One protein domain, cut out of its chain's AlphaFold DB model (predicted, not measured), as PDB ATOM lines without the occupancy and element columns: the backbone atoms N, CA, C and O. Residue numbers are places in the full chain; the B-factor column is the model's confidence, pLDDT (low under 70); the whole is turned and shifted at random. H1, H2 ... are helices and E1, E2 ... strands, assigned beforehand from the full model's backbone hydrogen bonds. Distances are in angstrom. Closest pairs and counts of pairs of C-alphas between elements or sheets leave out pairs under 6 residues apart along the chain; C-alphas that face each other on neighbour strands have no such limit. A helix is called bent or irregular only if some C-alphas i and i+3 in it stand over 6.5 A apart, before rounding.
ATOM      1  N   ASN A 743      28.256  -1.882 -10.491       58.78
ATOM      2  CA  ASN A 743      27.082  -1.417  -9.746       58.78
ATOM      3  C   ASN A 743      26.416  -2.587  -8.992       58.78
ATOM      4  O   ASN A 743      26.886  -3.721  -9.051       58.78
ATOM      5  N   TYR A 744      25.344  -2.303  -8.254       59.34
ATOM      6  CA  TYR A 744      24.615  -3.267  -7.427       59.34
ATOM      7  C   TYR A 744      23.113  -3.259  -7.777       59.34
ATOM      8  O   TYR A 744      22.572  -2.182  -8.032       59.34
ATOM      9  N   GLU A 745      22.453  -4.426  -7.819       51.69
ATOM     10  CA  GLU A 745      20.994  -4.563  -7.982       51.69
ATOM     11  C   GLU A 745      20.319  -4.778  -6.631       51.69
ATOM     12  O   GLU A 745      20.598  -5.742  -5.925       51.69
ATOM     13  N   GLU A 746      19.351  -3.936  -6.294       51.62
ATOM     14  CA  GLU A 746      18.609  -4.021  -5.031       51.62
ATOM     15  C   GLU A 746      17.414  -4.984  -5.048       51.62
ATOM     16  O   GLU A 746      16.522  -4.912  -4.202       51.62
ATOM     17  N   THR A 747      17.336  -5.875  -6.034       47.47
ATOM     18  CA  THR A 747      16.116  -6.650  -6.300       47.47
ATOM     19  C   THR A 747      16.010  -7.962  -5.539       47.47
ATOM     20  O   THR A 747      14.962  -8.607  -5.601       47.47
ATOM     21  N   TYR A 748      17.001  -8.333  -4.732       46.38
ATOM     22  CA  TYR A 748      16.862  -9.496  -3.865       46.38
ATOM     23  C   TYR A 748      16.121  -9.133  -2.566       46.38
ATOM     24  O   TYR A 748      16.709  -8.855  -1.525       46.38
ATOM     25  N   TRP A 749      14.784  -9.189  -2.681       47.62
ATOM     26  CA  TRP A 749      13.796  -9.440  -1.614       47.62
ATOM     27  C   TRP A 749      13.106  -8.261  -0.900       47.62
ATOM     28  O   TRP A 749      12.576  -8.442   0.192       47.62
ATOM     29  N   SER A 750      12.961  -7.079  -1.515       35.69
ATOM     30  CA  SER A 750      11.824  -6.197  -1.172       35.69
ATOM     31  C   SER A 750      11.457  -5.249  -2.315       35.69
ATOM     32  O   SER A 750      12.321  -4.540  -2.813       35.69
ATOM     33  N   ALA A 751      10.180  -5.247  -2.703       37.09
ATOM     34  CA  ALA A 751       9.493  -4.370  -3.662       37.09
ATOM     35  C   ALA A 751      10.272  -3.151  -4.233       37.09
ATOM     36  O   ALA A 751      10.021  -2.006  -3.858       37.09
ATOM     37  N   GLY A 752      11.154  -3.403  -5.206       38.75
ATOM     38  CA  GLY A 752      11.365  -2.585  -6.411       38.75
ATOM     39  C   GLY A 752      11.545  -1.064  -6.285       38.75
ATOM     40  O   GLY A 752      10.972  -0.339  -7.100       38.75
ATOM     41  N   LYS A 753      12.345  -0.548  -5.345       41.28
ATOM     42  CA  LYS A 753      12.807   0.855  -5.377       41.28
ATOM     43  C   LYS A 753      14.319   0.925  -5.221       41.28
ATOM     44  O   LYS A 753      14.804   0.337  -4.270       41.28
ATOM     45  N   MET A 754      14.977   1.678  -6.113       41.56
ATOM     46  CA  MET A 754      16.415   1.986  -6.083       41.56
ATOM     47  C   MET A 754      16.793   2.877  -4.879       41.56
ATOM     48  O   MET A 754      16.173   3.920  -4.665       41.56
ATOM     49  N   GLY A 755      17.841   2.501  -4.160       50.38
ATOM     50  CA  GLY A 755      18.510   3.117  -3.021       50.38
ATOM     51  C   GLY A 755      20.027   2.842  -3.084       50.38
ATOM     52  O   GLY A 755      20.582   2.650  -4.168       50.38
ATOM     53  N   THR A 756      20.718   2.863  -1.941       56.31
ATOM     54  CA  THR A 756      22.189   2.739  -1.851       56.31
ATOM     55  C   THR A 756      22.681   1.593  -0.948       56.31
ATOM     56  O   THR A 756      23.879   1.522  -0.684       56.31
ATOM     57  N   GLU A 757      21.803   0.706  -0.458       69.31
ATOM     58  CA  GLU A 757      22.105  -0.243   0.638       69.31
ATOM     59  C   GLU A 757      21.838  -1.720   0.259       69.31
ATOM     60  O   GLU A 757      20.739  -2.077  -0.166       69.31
ATOM     61  N   PHE A 758      22.814  -2.612   0.489       74.62
ATOM     62  CA  PHE A 758      22.654  -4.075   0.398       74.62
ATOM     63  C   PHE A 758      22.038  -4.604   1.695       74.62
ATOM     64  O   PHE A 758      22.626  -4.411   2.753       74.62
ATOM     65  N   LYS A 759      20.916  -5.328   1.658       77.25
ATOM     66  CA  LYS A 759      20.274  -5.863   2.876       77.25
ATOM     67  C   LYS A 759      20.672  -7.315   3.152       77.25
ATOM     68  O   LYS A 759      20.539  -8.158   2.271       77.25
ATOM     69  N   VAL A 760      21.125  -7.602   4.372       80.38
ATOM     70  CA  VAL A 760      21.428  -8.962   4.859       80.38
ATOM     71  C   VAL A 760      20.366  -9.366   5.867       80.38
ATOM     72  O   VAL A 760      20.197  -8.690   6.885       80.38
ATOM     73  N   ASN A 761      19.682 -10.474   5.583       75.06
ATOM     74  CA  ASN A 761      18.490 -10.916   6.302       75.06
ATOM     75  C   ASN A 761      18.721 -12.273   6.995       75.06
ATOM     76  O   ASN A 761      19.638 -13.011   6.621       75.06
ATOM     77  N   PRO A 762      17.876 -12.634   7.976       74.06
ATOM     78  CA  PRO A 762      17.765 -14.010   8.442       74.06
ATOM     79  C   PRO A 762      17.352 -14.973   7.317       74.06
ATOM     80  O   PRO A 762      16.669 -14.568   6.375       74.06
ATOM     81  N   LEU A 763      17.705 -16.255   7.437       69.44
ATOM     82  CA  LEU A 763      17.222 -17.303   6.528       69.44
ATOM     83  C   LEU A 763      15.676 -17.380   6.514       69.44
ATOM     84  O   LEU A 763      14.997 -17.027   7.477       69.44
ATOM     85  N   VAL A 764      15.094 -17.831   5.398       65.31
ATOM     86  CA  VAL A 764      13.634 -17.988   5.279       65.31
ATOM     87  C   VAL A 764      13.196 -19.258   6.006       65.31
ATOM     88  O   VAL A 764      13.612 -20.359   5.647       65.31
ATOM     89  N   TYR A 765      12.297 -19.122   6.982       61.34
ATOM     90  CA  TYR A 765      11.692 -20.278   7.639       61.34
ATOM     91  C   TYR A 765      10.662 -20.960   6.726       61.34
ATOM     92  O   TYR A 765       9.608 -20.393   6.415       61.34
ATOM     93  N   THR A 766      10.941 -22.208   6.339       54.19
ATOM     94  CA  THR A 766      10.008 -23.053   5.583       54.19
ATOM     95  C   THR A 766       9.457 -24.141   6.509       54.19
ATOM     96  O   THR A 766      10.222 -24.987   6.966       54.19
ATOM     97  N   PRO A 767       8.147 -24.152   6.811       47.78
ATOM     98  CA  PRO A 767       7.574 -25.146   7.705       47.78
ATOM     99  C   PRO A 767       7.528 -26.505   7.001       47.78
ATOM    100  O   PRO A 767       7.049 -26.613   5.869       47.78
ATOM    101  N   VAL A 768       7.963 -27.563   7.685       47.00
ATOM    102  CA  VAL A 768       7.752 -28.937   7.214       47.00
ATOM    103  C   VAL A 768       6.238 -29.184   7.179       47.00
ATOM    104  O   VAL A 768       5.554 -29.026   8.192       47.00
ATOM    105  N   TYR A 800      15.784 -31.491   9.220       35.16
ATOM    106  CA  TYR A 800      14.364 -31.547   9.533       35.16
ATOM    107  C   TYR A 800      14.042 -31.310  11.018       35.16
ATOM    108  O   TYR A 800      12.867 -31.124  11.330       35.16
ATOM    109  N   ASP A 801      15.041 -31.270  11.908       37.16
ATOM    110  CA  ASP A 801      14.820 -31.204  13.362       37.16
ATOM    111  C   ASP A 801      15.073 -29.817  13.985       37.16
ATOM    112  O   ASP A 801      14.850 -29.626  15.180       37.16
ATOM    113  N   VAL A 802      15.498 -28.825  13.197       41.06
ATOM    114  CA  VAL A 802      15.963 -27.530  13.721       41.06
ATOM    115  C   VAL A 802      14.811 -26.530  13.890       41.06
ATOM    116  O   VAL A 802      14.694 -25.512  13.206       41.06
ATOM    117  N   VAL A 803      13.907 -26.840  14.814       39.41
ATOM    118  CA  VAL A 803      12.936 -25.877  15.341       39.41
ATOM    119  C   VAL A 803      13.677 -24.938  16.303       39.41
ATOM    120  O   VAL A 803      13.731 -25.221  17.496       39.41
ATOM    121  N   GLY A 804      14.255 -23.829  15.821       49.28
ATOM    122  CA  GLY A 804      14.851 -22.844  16.744       49.28
ATOM    123  C   GLY A 804      15.854 -21.813  16.221       49.28
ATOM    124  O   GLY A 804      16.031 -20.796  16.888       49.28
ATOM    125  N   ASP A 805      16.475 -22.004  15.054       61.03
ATOM    126  CA  ASP A 805      17.768 -21.337  14.822       61.03
ATOM    127  C   ASP A 805      17.749 -20.322  13.671       61.03
ATOM    128  O   ASP A 805      18.217 -20.557  12.557       61.03
ATOM    129  N   SER A 806      17.187 -19.138  13.931       73.38
ATOM    130  CA  SER A 806      17.335 -18.001  13.013       73.38
ATOM    131  C   SER A 806      18.804 -17.584  12.867       73.38
ATOM    132  O   SER A 806      19.403 -17.105  13.827       73.38
ATOM    133  N   HIS A 807      19.371 -17.722  11.664       77.12
ATOM    134  CA  HIS A 807      20.737 -17.302  11.315       77.12
ATOM    135  C   HIS A 807      20.718 -16.151  10.313       77.12
ATOM    136  O   HIS A 807      19.952 -16.195   9.349       77.12
ATOM    137  N   ILE A 808      21.577 -15.145  10.506       83.06
ATOM    138  CA  ILE A 808      21.742 -14.024   9.571       83.06
ATOM    139  C   ILE A 808      22.936 -14.309   8.657       83.06
ATOM    140  O   ILE A 808      24.090 -14.228   9.081       83.06
ATOM    141  N   GLN A 809      22.643 -14.635   7.397       79.56
ATOM    142  CA  GLN A 809      23.636 -14.911   6.360       79.56
ATOM    143  C   GLN A 809      23.090 -14.553   4.974       79.56
ATOM    144  O   GLN A 809      21.912 -14.756   4.685       79.56
ATOM    145  N   THR A 810      23.935 -14.050   4.076       77.94
ATOM    146  CA  THR A 810      23.568 -13.807   2.671       77.94
ATOM    147  C   THR A 810      24.782 -13.940   1.755       77.94
ATOM    148  O   THR A 810      25.907 -13.655   2.159       77.94
ATOM    149  N   ASP A 811      24.562 -14.362   0.510       78.44
ATOM    150  CA  ASP A 811      25.583 -14.315  -0.536       78.44
ATOM    151  C   ASP A 811      25.665 -12.914  -1.162       78.44
ATOM    152  O   ASP A 811      24.733 -12.454  -1.826       78.44
ATOM    153  N   LEU A 812      26.795 -12.240  -0.958       79.50
ATOM    154  CA  LEU A 812      27.094 -10.908  -1.484       79.50
ATOM    155  C   LEU A 812      27.211 -10.884  -3.015       79.50
ATOM    156  O   LEU A 812      27.031  -9.826  -3.621       79.50
ATOM    157  N   VAL A 813      27.479 -12.028  -3.658       76.31
ATOM    158  CA  VAL A 813      27.533 -12.129  -5.124       76.31
ATOM    159  C   VAL A 813      26.165 -11.865  -5.756       76.31
ATOM    160  O   VAL A 813      26.090 -11.264  -6.831       76.31
ATOM    161  N   ASN A 814      25.074 -12.246  -5.087       70.19
ATOM    162  CA  ASN A 814      23.736 -12.245  -5.682       70.19
ATOM    163  C   ASN A 814      23.239 -10.877  -6.152       70.19
ATOM    164  O   ASN A 814      22.443 -10.821  -7.088       70.19
ATOM    165  N   GLY A 815      23.694  -9.778  -5.559       67.00
ATOM    166  CA  GLY A 815      23.288  -8.454  -6.033       67.00
ATOM    167  C   GLY A 815      24.320  -7.746  -6.914       67.00
ATOM    168  O   GLY A 815      24.197  -6.554  -7.178       67.00
ATOM    169  N   PHE A 816      25.339  -8.441  -7.414       68.62
ATOM    170  CA  PHE A 816      26.341  -7.834  -8.284       68.62
ATOM    171  C   PHE A 816      25.814  -7.512  -9.703       68.62
ATOM    172  O   PHE A 816      25.286  -8.381 -10.400       68.62
ATOM    173  N   ILE A 817      26.037  -6.275 -10.176       67.31
ATOM    174  CA  ILE A 817      25.751  -5.818 -11.550       67.31
ATOM    175  C   ILE A 817      27.034  -5.360 -12.250       67.31
ATOM    176  O   ILE A 817      27.769  -4.503 -11.756       67.31
ATOM    177  N   TYR A 818      27.211  -5.791 -13.500       68.50
ATOM    178  CA  TYR A 818      28.213  -5.236 -14.409       68.50
ATOM    179  C   TYR A 818      27.564  -4.436 -15.545       68.50
ATOM    180  O   TYR A 818      26.689  -4.941 -16.245       68.50
ATOM    181  N   LYS A 819      27.979  -3.172 -15.740       69.25
ATOM    182  CA  LYS A 819      27.476  -2.278 -16.814       69.25
ATOM    183  C   LYS A 819      25.939  -2.265 -16.964       69.25
ATOM    184  O   LYS A 819      25.407  -2.282 -18.071       69.25
ATOM    185  N   GLY A 820      25.219  -2.252 -15.841       64.25
ATOM    186  CA  GLY A 820      23.751  -2.219 -15.819       64.25
ATOM    187  C   GLY A 820      23.057  -3.553 -16.122       64.25
ATOM    188  O   GLY A 820      21.839  -3.563 -16.269       64.25
ATOM    189  N   LYS A 821      23.794  -4.669 -16.218       63.47
ATOM    190  CA  LYS A 821      23.239  -6.021 -16.363       63.47
ATOM    191  C   LYS A 821      23.676  -6.923 -15.210       63.47
ATOM    192  O   LYS A 821      24.842  -6.913 -14.811       63.47
ATOM    193  N   LYS A 822      22.744  -7.733 -14.711       67.69
ATOM    194  CA  LYS A 822      23.045  -8.820 -13.781       67.69
ATOM    195  C   LYS A 822      23.989  -9.820 -14.444       67.69
ATOM    196  O   LYS A 822      23.801 -10.173 -15.612       67.69
ATOM    197  N   VAL A 823      25.007 -10.257 -13.712       65.75
ATOM    198  CA  VAL A 823      25.907 -11.317 -14.178       65.75
ATOM    199  C   VAL A 823      25.114 -12.616 -14.321       65.75
ATOM    200  O   VAL A 823      24.399 -13.012 -13.404       65.75
ATOM    201  N   ALA A 824      25.177 -13.251 -15.495       58.44
ATOM    202  CA  ALA A 824      24.339 -14.418 -15.778       58.44
ATOM    203  C   ALA A 824      24.800 -15.661 -15.007       58.44
ATOM    204  O   ALA A 824      24.005 -16.561 -14.751       58.44
ATOM    205  N   ASN A 825      26.087 -15.717 -14.660       59.75
ATOM    206  CA  ASN A 825      26.671 -16.772 -13.854       59.75
ATOM    207  C   ASN A 825      28.005 -16.334 -13.228       59.75
ATOM    208  O   ASN A 825      28.597 -15.305 -13.567       59.75
ATOM    209  N   VAL A 826      28.453 -17.199 -12.330       53.50
ATOM    210  CA  VAL A 826      29.741 -17.229 -11.637       53.50
ATOM    211  C   VAL A 826      30.944 -16.959 -12.556       53.50
ATOM    212  O   VAL A 826      31.791 -16.130 -12.220       53.50
ATOM    213  N   ASN A 827      30.997 -17.582 -13.739       58.78
ATOM    214  CA  ASN A 827      32.124 -17.431 -14.668       58.78
ATOM    215  C   ASN A 827      32.205 -16.010 -15.229       58.78
ATOM    216  O   ASN A 827      33.277 -15.415 -15.224       58.78
ATOM    217  N   GLN A 828      31.066 -15.427 -15.620       66.38
ATOM    218  CA  GLN A 828      31.016 -14.041 -16.094       66.38
ATOM    219  C   GLN A 828      31.420 -13.036 -15.014       66.38
ATOM    220  O   GLN A 828      32.098 -12.060 -15.324       66.38
ATOM    221  N   LEU A 829      31.028 -13.255 -13.754       68.94
ATOM    222  CA  LEU A 829      31.446 -12.394 -12.644       68.94
ATOM    223  C   LEU A 829      32.967 -12.395 -12.479       68.94
ATOM    224  O   LEU A 829      33.586 -11.330 -12.436       68.94
ATOM    225  N   ILE A 830      33.556 -13.592 -12.400       65.25
ATOM    226  CA  ILE A 830      35.003 -13.759 -12.272       65.25
ATOM    227  C   ILE A 830      35.694 -13.126 -13.489       65.25
ATOM    228  O   ILE A 830      36.611 -12.332 -13.309       65.25
ATOM    229  N   GLN A 831      35.213 -13.377 -14.709       64.19
ATOM    230  CA  GLN A 831      35.805 -12.869 -15.952       64.19
ATOM    231  C   GLN A 831      35.687 -11.344 -16.123       64.19
ATOM    232  O   GLN A 831      36.603 -10.729 -16.664       64.19
ATOM    233  N   TYR A 832      34.613 -10.698 -15.649       67.94
ATOM    234  CA  TYR A 832      34.480  -9.236 -15.740       67.94
ATOM    235  C   TYR A 832      35.406  -8.476 -14.791       67.94
ATOM    236  O   TYR A 832      35.767  -7.342 -15.097       67.94
ATOM    237  N   ILE A 833      35.777  -9.071 -13.655       67.69
ATOM    238  CA  ILE A 833      36.666  -8.437 -12.671       67.69
ATOM    239  C   ILE A 833      38.140  -8.822 -12.923       67.69
ATOM    240  O   ILE A 833      39.040  -8.073 -12.537       67.69
ATOM    241  N   ARG A 834      38.425  -9.971 -13.565       64.50
ATOM    242  CA  ARG A 834      39.740 -10.635 -13.469       64.50
ATOM    243  C   ARG A 834      40.523 -10.759 -14.785       64.50
ATOM    244  O   ARG A 834      40.425 -11.752 -15.493       64.50
ATOM    245  N   GLU A 835      41.474  -9.847 -14.987       58.16
ATOM    246  CA  GLU A 835      42.662 -10.008 -15.852       58.16
ATOM    247  C   GLU A 835      43.795 -10.711 -15.057       58.16
ATOM    248  O   GLU A 835      44.838 -10.129 -14.780       58.16
ATOM    249  N   CYS A 836      43.538 -11.943 -14.589       66.56
ATOM    250  CA  CYS A 836      44.369 -12.801 -13.708       66.56
ATOM    251  C   CYS A 836      44.511 -12.446 -12.193       66.56
ATOM    252  O   CYS A 836      45.029 -13.257 -11.422       66.56
ATOM    253  N   ALA A 837      43.924 -11.346 -11.700       73.44
ATOM    254  CA  ALA A 837      43.923 -10.899 -10.283       73.44
ATOM    255  C   ALA A 837      43.077 -11.703  -9.264       73.44
ATOM    256  O   ALA A 837      41.904 -11.955  -9.501       73.44
ATOM    257  N   LYS A 838      43.580 -12.008  -8.059       77.56
ATOM    258  CA  LYS A 838      42.768 -12.611  -6.975       77.56
ATOM    259  C   LYS A 838      41.650 -11.666  -6.520       77.56
ATOM    260  O   LYS A 838      41.926 -10.555  -6.091       77.56
ATOM    261  N   VAL A 839      40.392 -12.099  -6.579       79.00
ATOM    262  CA  VAL A 839      39.231 -11.278  -6.177       79.00
ATOM    263  C   VAL A 839      38.665 -11.772  -4.853       79.00
ATOM    264  O   VAL A 839      38.612 -12.981  -4.635       79.00
ATOM    265  N   ARG A 840      38.230 -10.852  -3.988       83.81
ATOM    266  CA  ARG A 840      37.550 -11.159  -2.720       83.81
ATOM    267  C   ARG A 840      36.667 -10.009  -2.245       83.81
ATOM    268  O   ARG A 840      36.994  -8.847  -2.468       83.81
ATOM    269  N   PHE A 841      35.604 -10.337  -1.531       87.69
ATOM    270  CA  PHE A 841      34.853  -9.421  -0.684       87.69
ATOM    271  C   PHE A 841      35.534  -9.303   0.682       87.69
ATOM    272  O   PHE A 841      35.989 -10.298   1.252       87.69
ATOM    273  N   ALA A 842      35.600  -8.082   1.194       92.12
ATOM    274  CA  ALA A 842      36.260  -7.732   2.441       92.12
ATOM    275  C   ALA A 842      35.505  -6.600   3.146       92.12
ATOM    276  O   ALA A 842      34.932  -5.735   2.490       92.12
ATOM    277  N   PHE A 843      35.528  -6.572   4.472       94.81
ATOM    278  CA  PHE A 843      35.075  -5.428   5.256       94.81
ATOM    279  C   PHE A 843      35.945  -4.202   4.942       94.81
ATOM    280  O   PHE A 843      37.172  -4.296   4.871       94.81
ATOM    281  N   ASP A 844      35.318  -3.046   4.727       93.75
ATOM    282  CA  ASP A 844      36.020  -1.801   4.405       93.75
ATOM    283  C   ASP A 844      36.329  -1.022   5.689       93.75
ATOM    284  O   ASP A 844      35.645  -0.061   6.046       93.75
ATOM    285  N   GLU A 845      37.378  -1.460   6.390       92.88
ATOM    286  CA  GLU A 845      37.845  -0.840   7.639       92.88
ATOM    287  C   GLU A 845      38.126   0.663   7.472       92.88
ATOM    288  O   GLU A 845      37.883   1.447   8.391       92.88
ATOM    289  N   SER A 846      38.539   1.102   6.272       92.25
ATOM    290  CA  SER A 846      38.827   2.516   5.991       92.25
ATOM    291  C   SER A 846      37.616   3.437   6.176       92.25
ATOM    292  O   SER A 846      37.784   4.643   6.360       92.25
ATOM    293  N   ARG A 847      36.403   2.872   6.177       92.62
ATOM    294  CA  ARG A 847      35.134   3.586   6.354       92.62
ATOM    295  C   ARG A 847      34.508   3.400   7.731       92.62
ATOM    296  O   ARG A 847      33.468   3.991   8.000       92.62
ATOM    297  N   PHE A 848      35.113   2.635   8.643       94.25
ATOM    298  CA  PHE A 848      34.518   2.406   9.970       94.25
ATOM    299  C   PHE A 848      34.355   3.707  10.768       94.25
ATOM    300  O   PHE A 848      33.389   3.855  11.511       94.25
ATOM    301  N   GLY A 849      35.233   4.693  10.553       92.06
ATOM    302  CA  GLY A 849      35.123   6.023  11.163       92.06
ATOM    303  C   GLY A 849      33.878   6.824  10.752       92.06
ATOM    304  O   GLY A 849      33.515   7.762  11.457       92.06
ATOM    305  N   GLU A 850      33.204   6.454   9.657       93.12
ATOM    306  CA  GLU A 850      31.944   7.070   9.210       93.12
ATOM    307  C   GLU A 850      30.747   6.637  10.083       93.12
ATOM    308  O   GLU A 850      29.716   7.308  10.101       93.12
ATOM    309  N   PHE A 851      30.880   5.537  10.837       92.44
ATOM    310  CA  PHE A 851      29.775   4.864  11.515       92.44
ATOM    311  C   PHE A 851      30.035   4.691  13.019       92.44
ATOM    312  O   PHE A 851      30.877   3.902  13.445       92.44
ATOM    313  N   ALA A 852      29.260   5.387  13.858       94.62
ATOM    314  CA  ALA A 852      29.472   5.407  15.310       94.62
ATOM    315  C   ALA A 852      29.388   4.019  15.981       94.62
ATOM    316  O   ALA A 852      30.116   3.767  16.942       94.62
ATOM    317  N   HIS A 853      28.533   3.118  15.482       93.31
ATOM    318  CA  HIS A 853      28.367   1.761  16.019       93.31
ATOM    319  C   HIS A 853      29.535   0.821  15.692       93.31
ATOM    320  O   HIS A 853      29.652  -0.213  16.339       93.31
ATOM    321  N   LEU A 854      30.411   1.180  14.742       96.25
ATOM    322  CA  LEU A 854      31.628   0.426  14.406       96.25
ATOM    323  C   LEU A 854      32.859   0.909  15.183       96.25
ATOM    324  O   LEU A 854      33.964   0.401  14.996       96.25
ATOM    325  N   LYS A 855      32.699   1.884  16.085       93.81
ATOM    326  CA  LYS A 855      33.802   2.361  16.918       93.81
ATOM    327  C   LYS A 855      34.329   1.226  17.803       93.81
ATOM    328  O   LYS A 855      33.607   0.727  18.658       93.81
ATOM    329  N   GLY A 856      35.614   0.904  17.648       91.44
ATOM    330  CA  GLY A 856      36.289  -0.161  18.397       91.44
ATOM    331  C   GLY A 856      36.326  -1.507  17.674       91.44
ATOM    332  O   GLY A 856      37.022  -2.403  18.141       91.44
ATOM    333  N   PHE A 857      35.651  -1.638  16.529       96.06
ATOM    334  CA  PHE A 857      35.748  -2.840  15.715       96.06
ATOM    335  C   PHE A 857      37.075  -2.900  14.949       96.06
ATOM    336  O   PHE A 857      37.594  -1.868  14.523       96.06
ATOM    337  N   THR A 858      37.599  -4.110  14.750       93.88
ATOM    338  CA  THR A 858      38.807  -4.381  13.955       93.88
ATOM    339  C   THR A 858      38.568  -5.513  12.962       93.88
ATOM    340  O   THR A 858      37.654  -6.329  13.137       93.88
ATOM    341  N   VAL A 859      39.388  -5.572  11.910       92.25
ATOM    342  CA  VAL A 859      39.325  -6.635  10.900       92.25
ATOM    343  C   VAL A 859      40.592  -7.493  10.881       92.25
ATOM    344  O   VAL A 859      41.643  -7.084  11.364       92.25
ATOM    345  N   SER A 860      40.503  -8.707  10.334       87.81
ATOM    346  CA  SER A 860      41.687  -9.540  10.054       87.81
ATOM    347  C   SER A 860      42.581  -8.936   8.955       87.81
ATOM    348  O   SER A 860      42.119  -8.101   8.187       87.81
ATOM    349  N   ASP A 861      43.819  -9.424   8.779       83.94
ATOM    350  CA  ASP A 861      44.749  -8.962   7.719       83.94
ATOM    351  C   ASP A 861      44.148  -9.024   6.308       83.94
ATOM    352  O   ASP A 861      44.388  -8.197   5.428       83.94
ATOM    353  N   ASN A 862      43.338 -10.054   6.078       82.12
ATOM    354  CA  ASN A 862      42.629 -10.263   4.831       82.12
ATOM    355  C   ASN A 862      41.239  -9.578   4.830       82.12
ATOM    356  O   ASN A 862      40.510  -9.707   3.852       82.12
ATOM    357  N   ALA A 863      40.887  -8.846   5.882       90.56
ATOM    358  CA  ALA A 863      39.644  -8.114   6.078       90.56
ATOM    359  C   ALA A 863      38.368  -8.945   5.848       90.56
ATOM    360  O   ALA A 863      37.325  -8.414   5.486       90.56
ATOM    361  N   THR A 864      38.422 -10.263   6.053       90.00
ATOM    362  CA  THR A 864      37.252 -11.151   5.919       90.00
ATOM    363  C   THR A 864      36.598 -11.493   7.251       90.00
ATOM    364  O   THR A 864      35.636 -12.255   7.287       90.00
ATOM    365  N   ARG A 865      37.103 -10.955   8.361       89.94
ATOM    366  CA  ARG A 865      36.603 -11.212   9.715       89.94
ATOM    367  C   ARG A 865      36.505  -9.905  10.472       89.94
ATOM    368  O   ARG A 865      37.401  -9.081  10.330       89.94
ATOM    369  N   LEU A 866      35.451  -9.754  11.262       94.31
ATOM    370  CA  LEU A 866      35.119  -8.539  11.996       94.31
ATOM    371  C   LEU A 866      34.964  -8.851  13.487       94.31
ATOM    372  O   LEU A 866      34.193  -9.738  13.861       94.31
ATOM    373  N   TRP A 867      35.680  -8.104  14.321       93.50
ATOM    374  CA  TRP A 867      35.741  -8.274  15.774       93.50
ATOM    375  C   TRP A 867      35.391  -6.973  16.475       93.50
ATOM    376  O   TRP A 867      35.750  -5.910  15.981       93.50
ATOM    377  N   ASP A 868      34.748  -7.055  17.633       94.25
ATOM    378  CA  ASP A 868      34.610  -5.927  18.552       94.25
ATOM    379  C   ASP A 868      35.799  -5.924  19.525       94.25
ATOM    380  O   ASP A 868      35.932  -6.802  20.379       94.25
ATOM    381  N   GLY A 869      36.718  -4.975  19.361       90.69
ATOM    382  CA  GLY A 869      38.030  -4.995  20.004       90.69
ATOM    383  C   GLY A 869      39.077  -5.756  19.187       90.69
ATOM    384  O   GLY A 869      38.963  -5.883  17.971       90.69
ATOM    385  N   ALA A 870      40.142  -6.221  19.845       83.69
ATOM    386  CA  ALA A 870      41.275  -6.856  19.173       83.69
ATOM    387  C   ALA A 870      40.954  -8.284  18.699       83.69
ATOM    388  O   ALA A 870      40.385  -9.084  19.447       83.69
ATOM    389  N   ALA A 871      41.389  -8.620  17.482       79.81
ATOM    390  CA  ALA A 871      41.355  -9.988  16.976       79.81
ATOM    391  C   ALA A 871      42.276 -10.918  17.804       79.81
ATOM    392  O   ALA A 871      43.350 -10.492  18.242       79.81
ATOM    393  N   PRO A 872      41.902 -12.194  18.016       78.31
ATOM    394  CA  PRO A 872      42.765 -13.162  18.688       78.31
ATOM    395  C   PRO A 872      44.005 -13.491  17.840       78.31
ATOM    396  O   PRO A 872      43.947 -13.493  16.612       78.31
ATOM    397  N   ALA A 873      45.120 -13.837  18.498       73.75
ATOM    398  CA  ALA A 873      46.381 -14.175  17.823       73.75
ATOM    399  C   ALA A 873      46.266 -15.402  16.899       73.75
ATOM    400  O   ALA A 873      46.934 -15.474  15.870       73.75
ATOM    401  N   VAL A 874      45.407 -16.361  17.259       69.94
ATOM    402  CA  VAL A 874      45.027 -17.486  16.402       69.94
ATOM    403  C   VAL A 874      43.566 -17.305  16.039       69.94
ATOM    404  O   VAL A 874      42.681 -17.390  16.890       69.94
ATOM    405  N   ALA A 875      43.317 -17.031  14.766       65.00
ATOM    406  CA  ALA A 875      41.968 -16.823  14.284       65.00
ATOM    407  C   ALA A 875      41.234 -18.184  14.212       65.00
ATOM    408  O   ALA A 875      41.802 -19.138  13.674       65.00
ATOM    409  N   PRO A 876      39.984 -18.303  14.705       66.69
ATOM    410  CA  PRO A 876      39.236 -19.567  14.705       66.69
ATOM    411  C   PRO A 876      39.044 -20.115  13.286       66.69
ATOM    412  O   PRO A 876      39.149 -19.377  12.299       66.69
ATOM    413  N   ALA A 877      38.747 -21.405  13.135       59.88
ATOM    414  CA  ALA A 877      38.372 -21.924  11.825       59.88
ATOM    415  C   ALA A 877      37.131 -21.160  11.327       59.88
ATOM    416  O   ALA A 877      36.131 -21.061  12.032       59.88
ATOM    417  N   ASN A 878      37.181 -20.609  10.109       55.41
ATOM    418  CA  ASN A 878      36.065 -19.851   9.522       55.41
ATOM    419  C   ASN A 878      34.907 -20.773   9.099       55.41
ATOM    420  O   ASN A 878      34.189 -20.446   8.161       55.41
ATOM    421  N   LYS A 879      34.768 -21.951   9.719       54.09
ATOM    422  CA  LYS A 879      33.802 -22.965   9.308       54.09
ATOM    423  C   LYS A 879      32.484 -22.843  10.058       54.09
ATOM    424  O   LYS A 879      31.450 -22.601   9.447       54.09
ATOM    425  N   ASP A 880      32.534 -22.657  11.361       62.47
ATOM    426  CA  ASP A 880      31.298 -22.701  12.146       62.47
ATOM    427  C   ASP A 880      30.754 -21.289  12.419       62.47
ATOM    428  O   ASP A 880      31.516 -20.346  12.647       62.47
ATOM    429  N   PHE A 881      29.440 -21.082  12.290       63.69
ATOM    430  CA  PHE A 881      28.817 -19.804  12.669       63.69
ATOM    431  C   PHE A 881      28.637 -19.718  14.191       63.69
ATOM    432  O   PHE A 881      28.813 -18.635  14.750       63.69
ATOM    433  N   VAL A 882      28.417 -20.862  14.848       71.12
ATOM    434  CA  VAL A 882      28.511 -21.029  16.303       71.12
ATOM    435  C   VAL A 882      29.976 -21.145  16.704       71.12
ATOM    436  O   VAL A 882      30.742 -21.891  16.093       71.12
ATOM    437  N   GLN A 883      30.385 -20.369  17.700       68.56
ATOM    438  CA  GLN A 883      31.765 -20.291  18.151       68.56
ATOM    439  C   GLN A 883      31.823 -20.400  19.681       68.56
ATOM    440  O   GLN A 883      31.235 -19.568  20.382       68.56
ATOM    441  N   PRO A 884      32.538 -21.394  20.235       67.12
ATOM    442  CA  PRO A 884      32.654 -21.540  21.676       67.12
ATOM    443  C   PRO A 884      33.514 -20.425  22.264       67.12
ATOM    444  O   PRO A 884      34.659 -20.221  21.861       67.12
ATOM    445  N   ASN A 885      32.970 -19.721  23.259       69.06
ATOM    446  CA  ASN A 885      33.678 -18.710  24.051       69.06
ATOM    447  C   ASN A 885      34.253 -17.507  23.259       69.06
ATOM    448  O   ASN A 885      35.223 -16.895  23.707       69.06
ATOM    449  N   LEU A 886      33.668 -17.133  22.110       80.25
ATOM    450  CA  LEU A 886      34.118 -15.998  21.276       80.25
ATOM    451  C   LEU A 886      33.061 -14.889  21.140       80.25
ATOM    452  O   LEU A 886      32.662 -14.508  20.041       80.25
ATOM    453  N   ASP A 887      32.631 -14.326  22.269       85.44
ATOM    454  CA  ASP A 887      31.579 -13.295  22.327       85.44
ATOM    455  C   ASP A 887      31.941 -11.965  21.621       85.44
ATOM    456  O   ASP A 887      31.078 -11.157  21.276       85.44
ATOM    457  N   ASN A 888      33.231 -11.734  21.363       89.56
ATOM    458  CA  ASN A 888      33.719 -10.568  20.628       89.56
ATOM    459  C   ASN A 888      33.779 -10.772  19.099       89.56
ATOM    460  O   ASN A 888      34.112  -9.829  18.376       89.56
ATOM    461  N   TYR A 889      33.479 -11.972  18.588       89.50
ATOM    462  CA  TYR A 889      33.485 -12.247  17.152       89.50
ATOM    463  C   TYR A 889      32.151 -11.847  16.526       89.50
ATOM    464  O   TYR A 889      31.114 -12.399  16.883       89.50
ATOM    465  N   ALA A 890      32.151 -10.884  15.604       92.75
ATOM    466  CA  ALA A 890      30.914 -10.276  15.121       92.75
ATOM    467  C   ALA A 890      30.404 -10.908  13.821       92.75
ATOM    468  O   ALA A 890      29.268 -11.374  13.748       92.75
ATOM    469  N   ALA A 891      31.239 -10.906  12.781       92.25
ATOM    470  CA  ALA A 891      30.848 -11.348  11.447       92.25
ATOM    471  C   ALA A 891      32.042 -11.860  10.634       92.25
ATOM    472  O   ALA A 891      33.194 -11.482  10.878       92.25
ATOM    473  N   SER A 892      31.759 -12.676   9.619       89.75
ATOM    474  CA  SER A 892      32.752 -13.110   8.637       89.75
ATOM    475  C   SER A 892      32.226 -13.076   7.204       89.75
ATOM    476  O   SER A 892      31.021 -13.122   6.971       89.75
ATOM    477  N   ILE A 893      33.153 -12.966   6.248       88.19
ATOM    478  CA  ILE A 893      32.916 -13.064   4.807       88.19
ATOM    479  C   ILE A 893      33.693 -14.272   4.278       88.19
ATOM    480  O   ILE A 893      34.927 -14.280   4.241       88.19
ATOM    481  N   LEU A 894      32.983 -15.309   3.849       81.81
ATOM    482  CA  LEU A 894      33.577 -16.497   3.247       81.81
ATOM    483  C   LEU A 894      33.577 -16.355   1.730       81.81
ATOM    484  O   LEU A 894      32.520 -16.332   1.109       81.81
ATOM    485  N   ASN A 895      34.766 -16.260   1.143       80.06
ATOM    486  CA  ASN A 895      34.948 -16.089  -0.293       80.06
ATOM    487  C   ASN A 895      35.219 -17.438  -0.954       80.06
ATOM    488  O   ASN A 895      36.324 -17.960  -0.839       80.06
ATOM    489  N   PHE A 896      34.251 -17.959  -1.699       75.00
ATOM    490  CA  PHE A 896      34.427 -19.151  -2.519       75.00
ATOM    491  C   PHE A 896      34.370 -18.728  -3.983       75.00
ATOM    492  O   PHE A 896      33.319 -18.745  -4.614       75.00
ATOM    493  N   LEU A 897      35.503 -18.226  -4.477       74.06
ATOM    494  CA  LEU A 897      35.641 -17.632  -5.806       74.06
ATOM    495  C   LEU A 897      36.726 -18.399  -6.590       74.06
ATOM    496  O   LEU A 897      37.903 -18.044  -6.509       74.06
ATOM    497  N   SER A 898      36.364 -19.455  -7.318       70.19
ATOM    498  CA  SER A 898      37.271 -20.311  -8.101       70.19
ATOM    499  C   SER A 898      36.671 -20.704  -9.460       70.19
ATOM    500  O   SER A 898      35.459 -20.822  -9.593       70.19
ATOM    501  N   VAL A 899      37.511 -20.938 -10.473       67.94
ATOM    502  CA  VAL A 899      37.118 -21.519 -11.773       67.94
ATOM    503  C   VAL A 899      38.266 -22.367 -12.334       67.94
ATOM    504  O   VAL A 899      39.434 -21.999 -12.203       67.94
ATOM    505  N   ASP A 900      37.971 -23.527 -12.913       67.38
ATOM    506  CA  ASP A 900      38.970 -24.382 -13.554       67.38
ATOM    507  C   ASP A 900      39.423 -23.842 -14.922       67.38
ATOM    508  O   ASP A 900      38.794 -22.973 -15.524       67.38
ATOM    509  N   ALA A 901      40.551 -24.356 -15.420       66.56
ATOM    510  CA  ALA A 901      41.143 -23.894 -16.676       66.56
ATOM    511  C   ALA A 901      40.268 -24.193 -17.907       66.56
ATOM    512  O   ALA A 901      40.279 -23.420 -18.857       66.56
ATOM    513  N   ALA A 902      39.521 -25.304 -17.902       65.75
ATOM    514  CA  ALA A 902      38.729 -25.741 -19.052       65.75
ATOM    515  C   ALA A 902      37.480 -24.869 -19.248       65.75
ATOM    516  O   ALA A 902      37.134 -24.509 -20.367       65.75
ATOM    517  N   THR A 903      36.840 -24.487 -18.146       63.25
ATOM    518  CA  THR A 903      35.693 -23.576 -18.099       63.25
ATOM    519  C   THR A 903      36.103 -22.143 -18.450       63.25
ATOM    520  O   THR A 903      35.311 -21.374 -18.993       63.25
ATOM    521  N   ASN A 904      37.355 -21.786 -18.164       60.50
ATOM    522  CA  ASN A 904      37.933 -20.480 -18.473       60.50
ATOM    523  C   ASN A 904      38.302 -20.307 -19.965       60.50
ATOM    524  O   ASN A 904      38.335 -19.180 -20.455       60.50
ATOM    525  N   ASP A 905      38.535 -21.410 -20.688       58.94
ATOM    526  CA  ASP A 905      38.934 -21.447 -22.108       58.94
ATOM    527  C   ASP A 905      37.741 -21.657 -23.079       58.94
ATOM    528  O   ASP A 905      37.937 -21.854 -24.276       58.94
ATOM    529  N   ASP A 906      36.482 -21.635 -22.605       57.59
ATOM    530  CA  ASP A 906      35.312 -21.863 -23.473       57.59
ATOM    531  C   ASP A 906      35.094 -20.694 -24.459       57.59
ATOM    532  O   ASP A 906      34.604 -19.615 -24.110       57.59
ATOM    533  N   ASP A 907      35.407 -20.952 -25.734       51.31
ATOM    534  CA  ASP A 907      35.247 -20.070 -26.901       51.31
ATOM    535  C   ASP A 907      33.832 -19.477 -27.088       51.31
ATOM    536  O   ASP A 907      33.638 -18.572 -27.905       51.31
ATOM    537  N   LYS A 908      32.821 -19.962 -26.355       48.91
ATOM    538  CA  LYS A 908      31.437 -19.458 -26.403       48.91
ATOM    539  C   LYS A 908      31.187 -18.215 -25.545       48.91
ATOM    540  O   LYS A 908      30.132 -17.590 -25.689       48.91
ATOM    541  N   ALA A 909      32.116 -17.827 -24.672       51.56
ATOM    542  CA  ALA A 909      31.994 -16.629 -23.850       51.56
ATOM    543  C   ALA A 909      32.569 -15.406 -24.593       51.56
ATOM    544  O   ALA A 909      33.773 -15.176 -24.618       51.56
ATOM    545  N   THR A 910      31.714 -14.596 -25.225       45.78
ATOM    546  CA  THR A 910      32.100 -13.319 -25.860       45.78
ATOM    547  C   THR A 910      32.577 -12.303 -24.811       45.78
ATOM    548  O   THR A 910      31.787 -11.480 -24.343       45.78
ATOM    549  N   LEU A 911      33.842 -12.381 -24.404       46.56
ATOM    550  CA  LEU A 911      34.420 -11.620 -23.293       46.56
ATOM    551  C   LEU A 911      35.816 -11.076 -23.642       46.56
ATOM    552  O   LEU A 911      36.443 -11.572 -24.576       46.56
ATOM    553  N   PRO A 912      36.291 -10.021 -22.946       45.72
ATOM    554  CA  PRO A 912      37.455  -9.250 -23.387       45.72
ATOM    555  C   PRO A 912      38.801  -9.988 -23.303       45.72
ATOM    556  O   PRO A 912      39.733  -9.570 -23.985       45.72
ATOM    557  N   TYR A 913      38.913 -11.082 -22.534       51.00
ATOM    558  CA  TYR A 913      40.174 -11.809 -22.332       51.00
ATOM    559  C   TYR A 913      39.966 -13.327 -22.272       51.00
ATOM    560  O   TYR A 913      38.993 -13.792 -21.681       51.00
ATOM    561  N   LYS A 914      40.909 -14.086 -22.847       53.62
ATOM    562  CA  LYS A 914      41.013 -15.550 -22.723       53.62
ATOM    563  C   LYS A 914      42.095 -15.899 -21.704       53.62
ATOM    564  O   LYS A 914      43.186 -15.329 -21.761       53.62
ATOM    565  N   LEU A 915      41.812 -16.816 -20.784       55.22
ATOM    566  CA  LEU A 915      42.757 -17.246 -19.755       55.22
ATOM    567  C   LEU A 915      42.869 -18.776 -19.767       55.22
ATOM    568  O   LEU A 915      41.947 -19.477 -19.369       55.22
ATOM    569  N   ASN A 916      44.034 -19.294 -20.156       55.25
ATOM    570  CA  ASN A 916      44.290 -20.739 -20.253       55.25
ATOM    571  C   ASN A 916      44.832 -21.325 -18.933       55.25
ATOM    572  O   ASN A 916      45.696 -22.202 -18.937       55.25
ATOM    573  N   GLU A 917      44.384 -20.806 -17.788       56.03
ATOM    574  CA  GLU A 917      44.860 -21.217 -16.464       56.03
ATOM    575  C   GLU A 917      43.721 -21.349 -15.450       56.03
ATOM    576  O   GLU A 917      42.715 -20.642 -15.530       56.03
ATOM    577  N   ALA A 918      43.889 -22.270 -14.494       57.47
ATOM    578  CA  ALA A 918      42.955 -22.450 -13.391       57.47
ATOM    579  C   ALA A 918      43.091 -21.294 -12.399       57.47
ATOM    580  O   ALA A 918      44.193 -20.853 -12.064       57.47
ATOM    581  N   ILE A 919      41.958 -20.827 -11.897       61.78
ATOM    582  CA  ILE A 919      41.866 -19.708 -10.978       61.78
ATOM    583  C   ILE A 919      41.361 -20.235  -9.634       61.78
ATOM    584  O   ILE A 919      40.184 -20.548  -9.469       61.78
ATOM    585  N   VAL A 920      42.256 -20.303  -8.650       57.28
ATOM    586  CA  VAL A 920      41.941 -20.759  -7.292       57.28
ATOM    587  C   VAL A 920      42.184 -19.593  -6.330       57.28
ATOM    588  O   VAL A 920      43.330 -19.207  -6.097       57.28
ATOM    589  N   ASN A 921      41.120 -18.975  -5.803       59.34
ATOM    590  CA  ASN A 921      41.236 -18.215  -4.550       59.34
ATOM    591  C   ASN A 921      41.233 -19.200  -3.374       59.34
ATOM    592  O   ASN A 921      40.931 -20.368  -3.596       59.34
ATOM    593  N   ASP A 922      41.575 -18.745  -2.163       53.31
ATOM    594  CA  ASP A 922      41.608 -19.543  -0.925       53.31
ATOM    595  C   ASP A 922      40.282 -20.298  -0.710       53.31
ATOM    596  O   ASP A 922      39.405 -19.832   0.012       53.31
ATOM    597  N   ASN A 923      40.112 -21.448  -1.370       53.62
ATOM    598  CA  ASN A 923      38.941 -22.295  -1.258       53.62
ATOM    599  C   ASN A 923      39.263 -23.362  -0.206       53.62
ATOM    600  O   ASN A 923      40.035 -24.281  -0.496       53.62
ATOM    601  N   PRO A 924      38.678 -23.287   1.001       49.97
ATOM    602  CA  PRO A 924      38.912 -24.279   2.040       49.97
ATOM    603  C   PRO A 924      38.321 -25.672   1.733       49.97
ATOM    604  O   PRO A 924      38.439 -26.552   2.590       49.97
ATOM    605  N   HIS A 925      37.698 -25.871   0.558       48.34
ATOM    606  CA  HIS A 925      36.984 -27.093   0.153       48.34
ATOM    607  C   HIS A 925      37.550 -27.796  -1.087       48.34
ATOM    608  O   HIS A 925      37.083 -28.872  -1.439       48.34
ATOM    609  N   GLY A 926      38.556 -27.232  -1.764       50.72
ATOM    610  CA  GLY A 926      39.165 -27.874  -2.940       50.72
ATOM    611  C   GLY A 926      38.243 -28.029  -4.162       50.72
ATOM    612  O   GLY A 926      38.693 -28.544  -5.184       50.72
ATOM    613  N   ALA A 927      36.992 -27.564  -4.093       52.28
ATOM    614  CA  ALA A 927      36.072 -27.543  -5.219       52.28
ATOM    615  C   ALA A 927      36.486 -26.476  -6.251       52.28
ATOM    616  O   ALA A 927      36.843 -25.330  -5.940       52.28
ATOM    617  N   VAL A 928      36.475 -26.886  -7.513       58.47
ATOM    618  CA  VAL A 928      36.736 -26.028  -8.665       58.47
ATOM    619  C   VAL A 928      35.387 -25.575  -9.236       58.47
ATOM    620  O   VAL A 928      34.503 -26.412  -9.389       58.47
ATOM    621  N   ASN A 929      35.237 -24.279  -9.546       65.31
ATOM    622  CA  ASN A 929      34.024 -23.635 -10.101       65.31
ATOM    623  C   ASN A 929      32.970 -23.140  -9.085       65.31
ATOM    624  O   ASN A 929      31.788 -23.448  -9.214       65.31
ATOM    625  N   GLU A 930      33.362 -22.305  -8.118       66.12
ATOM    626  CA  GLU A 930      32.424 -21.595  -7.228       66.12
ATOM    627  C   GLU A 930      32.509 -20.065  -7.408       66.12
ATOM    628  O   GLU A 930      33.601 -19.515  -7.529       66.12
ATOM    629  N   ALA A 931      31.379 -19.342  -7.366       72.12
ATOM    630  CA  ALA A 931      31.392 -17.916  -7.016       72.12
ATOM    631  C   ALA A 931      30.257 -17.545  -6.072       72.12
ATOM    632  O   ALA A 931      29.184 -17.117  -6.492       72.12
ATOM    633  N   ARG A 932      30.569 -17.659  -4.786       74.31
ATOM    634  CA  ARG A 932      29.755 -17.190  -3.667       74.31
ATOM    635  C   ARG A 932      30.636 -16.419  -2.686       74.31
ATOM    636  O   ARG A 932      31.812 -16.741  -2.495       74.31
ATOM    637  N   ALA A 933      30.077 -15.396  -2.056       80.69
ATOM    638  CA  ALA A 933      30.722 -14.632  -0.998       80.69
ATOM    639  C   ALA A 933      29.753 -14.479   0.177       80.69
ATOM    640  O   ALA A 933      28.956 -13.547   0.225       80.69
ATOM    641  N   LEU A 934      29.798 -15.412   1.125       78.31
ATOM    642  CA  LEU A 934      28.825 -15.481   2.212       78.31
ATOM    643  C   LEU A 934      29.221 -14.533   3.343       78.31
ATOM    644  O   LEU A 934      30.211 -14.786   4.025       78.31
ATOM    645  N   ILE A 935      28.446 -13.470   3.563       85.69
ATOM    646  CA  ILE A 935      28.513 -12.692   4.804       85.69
ATOM    647  C   ILE A 935      27.618 -13.348   5.851       85.69
ATOM    648  O   ILE A 935      26.470 -13.672   5.547       85.69
ATOM    649  N   ARG A 936      28.116 -13.532   7.075       85.38
ATOM    650  CA  ARG A 936      27.351 -14.118   8.185       85.38
ATOM    651  C   ARG A 936      27.689 -13.487   9.529       85.38
ATOM    652  O   ARG A 936      28.815 -13.030   9.726       85.38
ATOM    653  N   LEU A 937      26.724 -13.498  10.444       88.19
ATOM    654  CA  LEU A 937      26.905 -13.109  11.845       88.19
ATOM    655  C   LEU A 937      27.218 -14.338  12.711       88.19
ATOM    656  O   LEU A 937      26.813 -15.450  12.375       88.19
ATOM    657  N   HIS A 938      27.953 -14.127  13.805       85.12
ATOM    658  CA  HIS A 938      28.425 -15.196  14.688       85.12
ATOM    659  C   HIS A 938      27.603 -15.349  15.975       85.12
ATOM    660  O   HIS A 938      27.010 -14.397  16.485       85.12
ATOM    661  N   GLU A 939      27.593 -16.577  16.493       81.06
ATOM    662  CA  GLU A 939      26.810 -17.022  17.651       81.06
ATOM    663  C   GLU A 939      27.719 -17.653  18.706       81.06
ATOM    664  O   GLU A 939      28.804 -18.137  18.383       81.06
ATOM    665  N   THR A 940      27.294 -17.637  19.967       73.62
ATOM    666  CA  THR A 940      28.043 -18.242  21.077       73.62
ATOM    667  C   THR A 940      27.528 -19.639  21.390       73.62
ATOM    668  O   THR A 940      26.328 -19.796  21.605       73.62
ATOM    669  N   ASP A 941      28.438 -20.603  21.525       62.84
ATOM    670  CA  ASP A 941      28.135 -21.913  22.114       62.84
ATOM    671  C   ASP A 941      28.103 -21.780  23.644       62.84
ATOM    672  O   ASP A 941      29.124 -21.466  24.267       62.84
ATOM    673  N   THR A 942      26.944 -21.978  24.263       51.09
ATOM    674  CA  THR A 942      26.867 -22.183  25.713       51.09
ATOM    675  C   THR A 942      26.303 -23.569  25.970       51.09
ATOM    676  O   THR A 942      25.090 -23.751  25.898       51.09
ATOM    677  N   GLU A 943      27.172 -24.528  26.309       44.09
ATOM    678  CA  GLU A 943      26.798 -25.871  26.773       44.09
ATOM    679  C   GLU A 943      25.850 -25.797  27.985       44.09
ATOM    680  O   GLU A 943      26.321 -25.808  29.120       44.09
ATOM    681  N   ILE A 944      24.524 -25.756  27.809       35.41
ATOM    682  CA  ILE A 944      23.574 -26.077  28.890       35.41
ATOM    683  C   ILE A 944      22.311 -26.746  28.311       35.41
ATOM    684  O   ILE A 944      21.574 -26.152  27.532       35.41
ATOM    685  N   GLY A 945      22.082 -27.991  28.744       33.59
ATOM    686  CA  GLY A 945      21.055 -28.961  28.334       33.59
ATOM    687  C   GLY A 945      19.689 -28.476  27.820       33.59
ATOM    688  O   GLY A 945      19.113 -27.516  28.320       33.59
ATOM    689  N   ASP A 946      19.162 -29.235  26.853       34.19
ATOM    690  CA  ASP A 946      17.755 -29.411  26.437       34.19
ATOM    691  C   ASP A 946      16.832 -28.173  26.394       34.19
ATOM    692  O   ASP A 946      15.609 -28.290  26.516       34.19
ATOM    693  N   GLY A 947      17.375 -26.975  26.161       44.41
ATOM    694  CA  GLY A 947      16.549 -25.775  25.989       44.41
ATOM    695  C   GLY A 947      17.266 -24.429  25.882       44.41
ATOM    696  O   GLY A 947      16.584 -23.407  25.772       44.41
ATOM    697  N   ALA A 948      18.600 -24.380  25.915       42.12
ATOM    698  CA  ALA A 948      19.350 -23.145  25.696       42.12
ATOM    699  C   ALA A 948      19.658 -22.967  24.200       42.12
ATOM    700  O   ALA A 948      20.615 -23.531  23.693       42.12
ATOM    701  N   SER A 949      18.835 -22.195  23.488       48.28
ATOM    702  CA  SER A 949      19.131 -21.803  22.106       48.28
ATOM    703  C   SER A 949      20.209 -20.718  22.045       48.28
ATOM    704  O   SER A 949      20.122 -19.705  22.762       48.28
ATOM    705  N   ASP A 950      21.181 -20.950  21.164       59.75
ATOM    706  CA  ASP A 950      22.350 -20.136  20.831       59.75
ATOM    707  C   ASP A 950      22.008 -18.646  20.700       59.75
ATOM    708  O   ASP A 950      21.101 -18.246  19.962       59.75
ATOM    709  N   LEU A 951      22.709 -17.797  21.451       71.25
ATOM    710  CA  LEU A 951      22.591 -16.345  21.331       71.25
ATOM    711  C   LEU A 951      23.546 -15.846  20.241       71.25
ATOM    712  O   LEU A 951      24.664 -16.346  20.107       71.25
ATOM    713  N   GLY A 952      23.124 -14.826  19.485       80.88
ATOM    714  CA  GLY A 952      24.079 -14.031  18.714       80.88
ATOM    715  C   GLY A 952      25.131 -13.457  19.663       80.88
ATOM    716  O   GLY A 952      24.793 -13.062  20.781       80.88
ATOM    717  N   THR A 953      26.394 -13.416  19.240       86.31
ATOM    718  CA  THR A 953      27.453 -12.839  20.077       86.31
ATOM    719  C   THR A 953      27.126 -11.380  20.400       86.31
ATOM    720  O   THR A 953      26.489 -10.673  19.605       86.31
ATOM    721  N   SER A 954      27.587 -10.883  21.548       88.00
ATOM    722  CA  SER A 954      27.411  -9.476  21.925       88.00
ATOM    723  C   SER A 954      27.932  -8.531  20.839       88.00
ATOM    724  O   SER A 954      27.349  -7.470  20.603       88.00
ATOM    725  N   ALA A 955      29.007  -8.920  20.146       91.88
ATOM    726  CA  ALA A 955      29.557  -8.182  19.016       91.88
ATOM    727  C   ALA A 955      28.651  -8.224  17.770       91.88
ATOM    728  O   ALA A 955      28.439  -7.185  17.143       91.88
ATOM    729  N   ALA A 956      28.078  -9.381  17.422       91.38
ATOM    730  CA  ALA A 956      27.172  -9.525  16.281       91.38
ATOM    731  C   ALA A 956      25.862  -8.745  16.477       91.38
ATOM    732  O   ALA A 956      25.399  -8.075  15.553       91.38
ATOM    733  N   ILE A 957      25.300  -8.759  17.693       90.38
ATOM    734  CA  ILE A 957      24.065  -8.031  18.036       90.38
ATOM    735  C   ILE A 957      24.213  -6.521  17.786       90.38
ATOM    736  O   ILE A 957      23.265  -5.878  17.339       90.38
ATOM    737  N   LYS A 958      25.403  -5.938  17.994       93.12
ATOM    738  CA  LYS A 958      25.662  -4.510  17.714       93.12
ATOM    739  C   LYS A 958      25.540  -4.150  16.230       93.12
ATOM    740  O   LYS A 958      25.281  -2.990  15.902       93.12
ATOM    741  N   LEU A 959      25.724  -5.122  15.336       94.50
ATOM    742  CA  LEU A 959      25.621  -4.914  13.892       94.50
ATOM    743  C   LEU A 959      24.168  -4.947  13.403       94.50
ATOM    744  O   LEU A 959      23.865  -4.341  12.378       94.50
ATOM    745  N   VAL A 960      23.269  -5.618  14.131       91.88
ATOM    746  CA  VAL A 960      21.852  -5.764  13.768       91.88
ATOM    747  C   VAL A 960      21.171  -4.395  13.728       91.88
ATOM    748  O   VAL A 960      21.363  -3.557  14.607       91.88
ATOM    749  N   GLY A 961      20.407  -4.149  12.664       89.25
ATOM    750  CA  GLY A 961      19.759  -2.864  12.419       89.25
ATOM    751  C   GLY A 961      20.712  -1.768  11.926       89.25
ATOM    752  O   GLY A 961      20.271  -0.632  11.743       89.25
ATOM    753  N   ASN A 962      21.991  -2.066  11.656       92.44
ATOM    754  CA  ASN A 962      23.026  -1.093  11.291       92.44
ATOM    755  C   ASN A 962      23.754  -1.431   9.974       92.44
ATOM    756  O   ASN A 962      23.573  -2.498   9.390       92.44
ATOM    757  N   ILE A 963      24.527  -0.468   9.458       91.44
ATOM    758  CA  ILE A 963      25.306  -0.601   8.214       91.44
ATOM    759  C   ILE A 963      26.720  -1.091   8.531       91.44
ATOM    760  O   ILE A 963      27.376  -0.564   9.424       91.44
ATOM    761  N   VAL A 964      27.218  -2.051   7.761       93.94
ATOM    762  CA  VAL A 964      28.601  -2.524   7.780       93.94
ATOM    763  C   VAL A 964      29.199  -2.277   6.390       93.94
ATOM    764  O   VAL A 964      28.697  -2.830   5.410       93.94
ATOM    765  N   PRO A 965      30.233  -1.433   6.246       92.44
ATOM    766  CA  PRO A 965      30.811  -1.155   4.941       92.44
ATOM    767  C   PRO A 965      31.660  -2.344   4.466       92.44
ATOM    768  O   PRO A 965      32.467  -2.905   5.212       92.44
ATOM    769  N   VAL A 966      31.474  -2.733   3.207       90.62
ATOM    770  CA  VAL A 966      32.143  -3.863   2.541       90.62
ATOM    771  C   VAL A 966      32.690  -3.388   1.198       90.62
ATOM    772  O   VAL A 966      32.164  -2.462   0.588       90.62
ATOM    773  N   MET A 967      33.747  -4.012   0.701       88.12
ATOM    774  CA  MET A 967      34.329  -3.745  -0.606       88.12
ATOM    775  C   MET A 967      34.705  -5.037  -1.327       88.12
ATOM    776  O   MET A 967      34.991  -6.054  -0.698       88.12
ATOM    777  N   ILE A 968      34.750  -4.981  -2.654       83.56
ATOM    778  CA  ILE A 968      35.434  -5.991  -3.465       83.56
ATOM    779  C   ILE A 968      36.847  -5.497  -3.724       83.56
ATOM    780  O   ILE A 968      37.042  -4.353  -4.131       83.56
ATOM    781  N   VAL A 969      37.826  -6.366  -3.514       85.50
ATOM    782  CA  VAL A 969      39.241  -6.097  -3.755       85.50
ATOM    783  C   VAL A 969      39.738  -7.035  -4.846       85.50
ATOM    784  O   VAL A 969      39.551  -8.248  -4.745       85.50
ATOM    785  N   ALA A 970      40.386  -6.469  -5.866       82.25
ATOM    786  CA  ALA A 970      41.163  -7.201  -6.858       82.25
ATOM    787  C   ALA A 970      42.654  -7.064  -6.531       82.25
ATOM    788  O   ALA A 970      43.220  -5.972  -6.527       82.25
ATOM    789  N   GLU A 971      43.288  -8.185  -6.231       84.94
ATOM    790  CA  GLU A 971      44.711  -8.327  -5.956       84.94
ATOM    791  C   GLU A 971      45.408  -8.850  -7.212       84.94
ATOM    792  O   GLU A 971      45.451 -10.052  -7.477       84.94
ATOM    793  N   TYR A 972      45.925  -7.923  -8.022       81.50
ATOM    794  CA  TYR A 972      46.653  -8.245  -9.252       81.50
ATOM    795  C   TYR A 972      47.989  -8.911  -8.929       81.50
ATOM    796  O   TYR A 972      48.385  -9.870  -9.577       81.50
ATOM    797  N   ASN A 973      48.667  -8.423  -7.895       83.44
ATOM    798  CA  ASN A 973      49.891  -8.981  -7.331       83.44
ATOM    799  C   ASN A 973      50.052  -8.458  -5.891       83.44
ATOM    800  O   ASN A 973      49.237  -7.658  -5.429       83.44
ATOM    801  N   GLU A 974      51.109  -8.876  -5.194       84.94
ATOM    802  CA  GLU A 974      51.359  -8.526  -3.785       84.94
ATOM    803  C   GLU A 974      51.350  -7.007  -3.514       84.94
ATOM    804  O   GLU A 974      50.905  -6.567  -2.453       84.94
ATOM    805  N   TRP A 975      51.771  -6.197  -4.493       87.31
ATOM    806  CA  TRP A 975      51.879  -4.739  -4.372       87.31
ATOM    807  C   TRP A 975      50.633  -3.966  -4.819       87.31
ATOM    808  O   TRP A 975      50.510  -2.783  -4.497       87.31
ATOM    809  N   ASN A 976      49.736  -4.590  -5.591       87.38
ATOM    810  CA  ASN A 976      48.609  -3.927  -6.250       87.38
ATOM    811  C   ASN A 976      47.282  -4.589  -5.861       87.38
ATOM    812  O   ASN A 976      46.767  -5.461  -6.567       87.38
ATOM    813  N   LYS A 977      46.731  -4.136  -4.727       87.06
ATOM    814  CA  LYS A 977      45.420  -4.530  -4.185       87.06
ATOM    815  C   LYS A 977      44.457  -3.360  -4.330       87.06
ATOM    816  O   LYS A 977      44.550  -2.384  -3.592       87.06
ATOM    817  N   VAL A 978      43.562  -3.438  -5.305       81.88
ATOM    818  CA  VAL A 978      42.706  -2.319  -5.702       81.88
ATOM    819  C   VAL A 978      41.276  -2.566  -5.222       81.88
ATOM    820  O   VAL A 978      40.691  -3.591  -5.584       81.88
ATOM    821  N   PRO A 979      40.683  -1.650  -4.432       82.25
ATOM    822  CA  PRO A 979      39.251  -1.650  -4.178       82.25
ATOM    823  C   PRO A 979      38.509  -1.414  -5.495       82.25
ATOM    824  O   PRO A 979      38.569  -0.341  -6.085       82.25
ATOM    825  N   VAL A 980      37.816  -2.444  -5.954       77.44
ATOM    826  CA  VAL A 980      37.051  -2.465  -7.200       77.44
ATOM    827  C   VAL A 980      35.746  -1.690  -7.037       77.44
ATOM    828  O   VAL A 980      35.352  -0.910  -7.902       77.44
ATOM    829  N   LYS A 981      35.061  -1.910  -5.912       78.88
ATOM    830  CA  LYS A 981      33.798  -1.256  -5.563       78.88
ATOM    831  C   LYS A 981      33.570  -1.338  -4.057       78.88
ATOM    832  O   LYS A 981      33.967  -2.318  -3.431       78.88
ATOM    833  N   ARG A 982      32.931  -0.310  -3.499       82.62
ATOM    834  CA  ARG A 982      32.549  -0.196  -2.084       82.62
ATOM    835  C   ARG A 982      31.026  -0.227  -1.943       82.62
ATOM    836  O   ARG A 982      30.325   0.251  -2.837       82.62
ATOM    837  N   TYR A 983      30.552  -0.774  -0.831       78.06
ATOM    838  CA  TYR A 983      29.157  -1.094  -0.550       78.06
ATOM    839  C   TYR A 983      28.812  -0.785   0.905       78.06
ATOM    840  O   TYR A 983      29.644  -0.975   1.795       78.06
ATOM    841  N   ASP A 984      27.563  -0.393   1.135       85.50
ATOM    842  CA  ASP A 984      26.970  -0.294   2.466       85.50
ATOM    843  C   ASP A 984      26.050  -1.495   2.678       85.50
ATOM    844  O   ASP A 984      25.026  -1.630   2.009       85.50
ATOM    845  N   VAL A 985      26.439  -2.397   3.582       86.81
ATOM    846  CA  VAL A 985      25.687  -3.618   3.875       86.81
ATOM    847  C   VAL A 985      24.852  -3.408   5.134       86.81
ATOM    848  O   VAL A 985      25.365  -3.411   6.247       86.81
ATOM    849  N   LYS A 986      23.548  -3.202   4.970       87.38
ATOM    850  CA  LYS A 986      22.575  -3.081   6.051       87.38
ATOM    851  C   LYS A 986      22.212  -4.461   6.595       87.38
ATOM    852  O   LYS A 986      21.487  -5.217   5.948       87.38
ATOM    853  N   ILE A 987      22.642  -4.766   7.814       90.19
ATOM    854  CA  ILE A 987      22.114  -5.914   8.554       90.19
ATOM    855  C   ILE A 987      20.726  -5.515   9.061       90.19
ATOM    856  O   ILE A 987      20.603  -4.579   9.851       90.19
ATOM    857  N   ILE A 988      19.665  -6.141   8.553       86.12
ATOM    858  CA  ILE A 988      18.300  -5.691   8.860       86.12
ATOM    859  C   ILE A 988      17.841  -6.147  10.244       86.12
ATOM    860  O   ILE A 988      18.331  -7.136  10.781       86.12
TER     861      ILE A 988
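AT A GLANCE: This is residues 743 to 768 and 800 to 988 of the 1156 residues of an uncharacterized protein of Porphyromonas cangingivalis (UniProt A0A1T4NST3). Two strongly twisted sheets, one of five strands (E2, E9, E8, E6, E5) and a curled one of four (E1, E12, E11, E4), lie partly face to face as a sandwich with crossed strands. Short helices H2 and H5 lie over the first and H3 over the second, while loops in residues 905 to 929 and 942 to 953 reach out at opposite ends. The 215 printed residues hold five named helices and twelve named strands, along the chain E1 E2 H1 E3 H2 E4 H3 E5 E6 E7 E8 H4 E9 E10 H5 E11 E12; the class is mixed, with 97 residues in named elements, under half. The first sheet is antiparallel, the second mixed; the whole is compact, radius of gyration of the C-alphas 18.3 A, spans 57 by 45 by 38 A.

HOW THE PARTS SIT: The largest sheet runs E2, residues 809 to 811, E9, 930 to 937, E8, 889 to 899, E6, 865 to 868, and E5, 857 to 859. Within hydrogen-bond range are N 810 and O 935, 3.0 A, N 894 and O 934, 2.8 A, N 866 and O 891, 2.9 A, and, in hairpin E5 and E6, N 858 and O 867, 2.9 A. The other runs E1, 757 to 760, E12, 976 to 987, E11, 963 to 973, and E4, 838 to 843; E1 and E12 are parallel (N 758 to O 984, 2.9 A), hairpin E11 and E12 has N 968 and O 981 at 2.9 A, and antiparallel E4 and E11 have N 840 and O 969 at 3.0 A. In this sandwich, two sheets face to face, the facing parts are 8.0 A apart centre to centre, strands at 37 degrees; the closest C-alphas of E4 and E8 are Arg 840 and Asn 895, 6.1 A. H2, 826 to 833, is over E8 and E9, across the strands, height 9.1 A over a local plane only just fitted, to 6 C-alphas. On the same face H5, 954 to 957, is over E8, height 5.8 A. H3, 845 to 850, irregular with C-alphas 846 and 849 at 7.3 A, is over E11, along the strands, height 8.7 A. H1, 812 to 815, only grazes both sheets; E3, 816 to 818, pairs with no named strand; H4, 901 to 904, is on neither sheet. E7, 882 to 884, and E10, 939 to 941, are parallel, N 883 to O 939 2.8 A. In H2 every O i to N i+4 pair is within range, in H3 0 of 2, with 2 of 3 i+3 pairs; H1, H4 and H5 are too short.

IN THESE COORDINATES: E1 begins at C-alpha 757 (22.105, -0.243, 0.638) and E12 ends at C-alpha 987 (22.114, -5.914, 8.554). E8 spans 30.6 A, E12 30.4 A, E11 30.3 A, E9 21.6 A; E12 bends by 55 degrees at residue 981.

THE WHOLE: The C-alphas farthest apart are Pro 912 and Gly 945, 57.7 A. Residues 769 to 799 are not printed, with 7.5 A between C-alphas 768 and 800. Links E6 to E7, H4 to E9 and E10 to H5 are long. Mean pLDDT of the printed part is 71.4; 102 residues are under 70, among them 815 to 836 and 899 to 930.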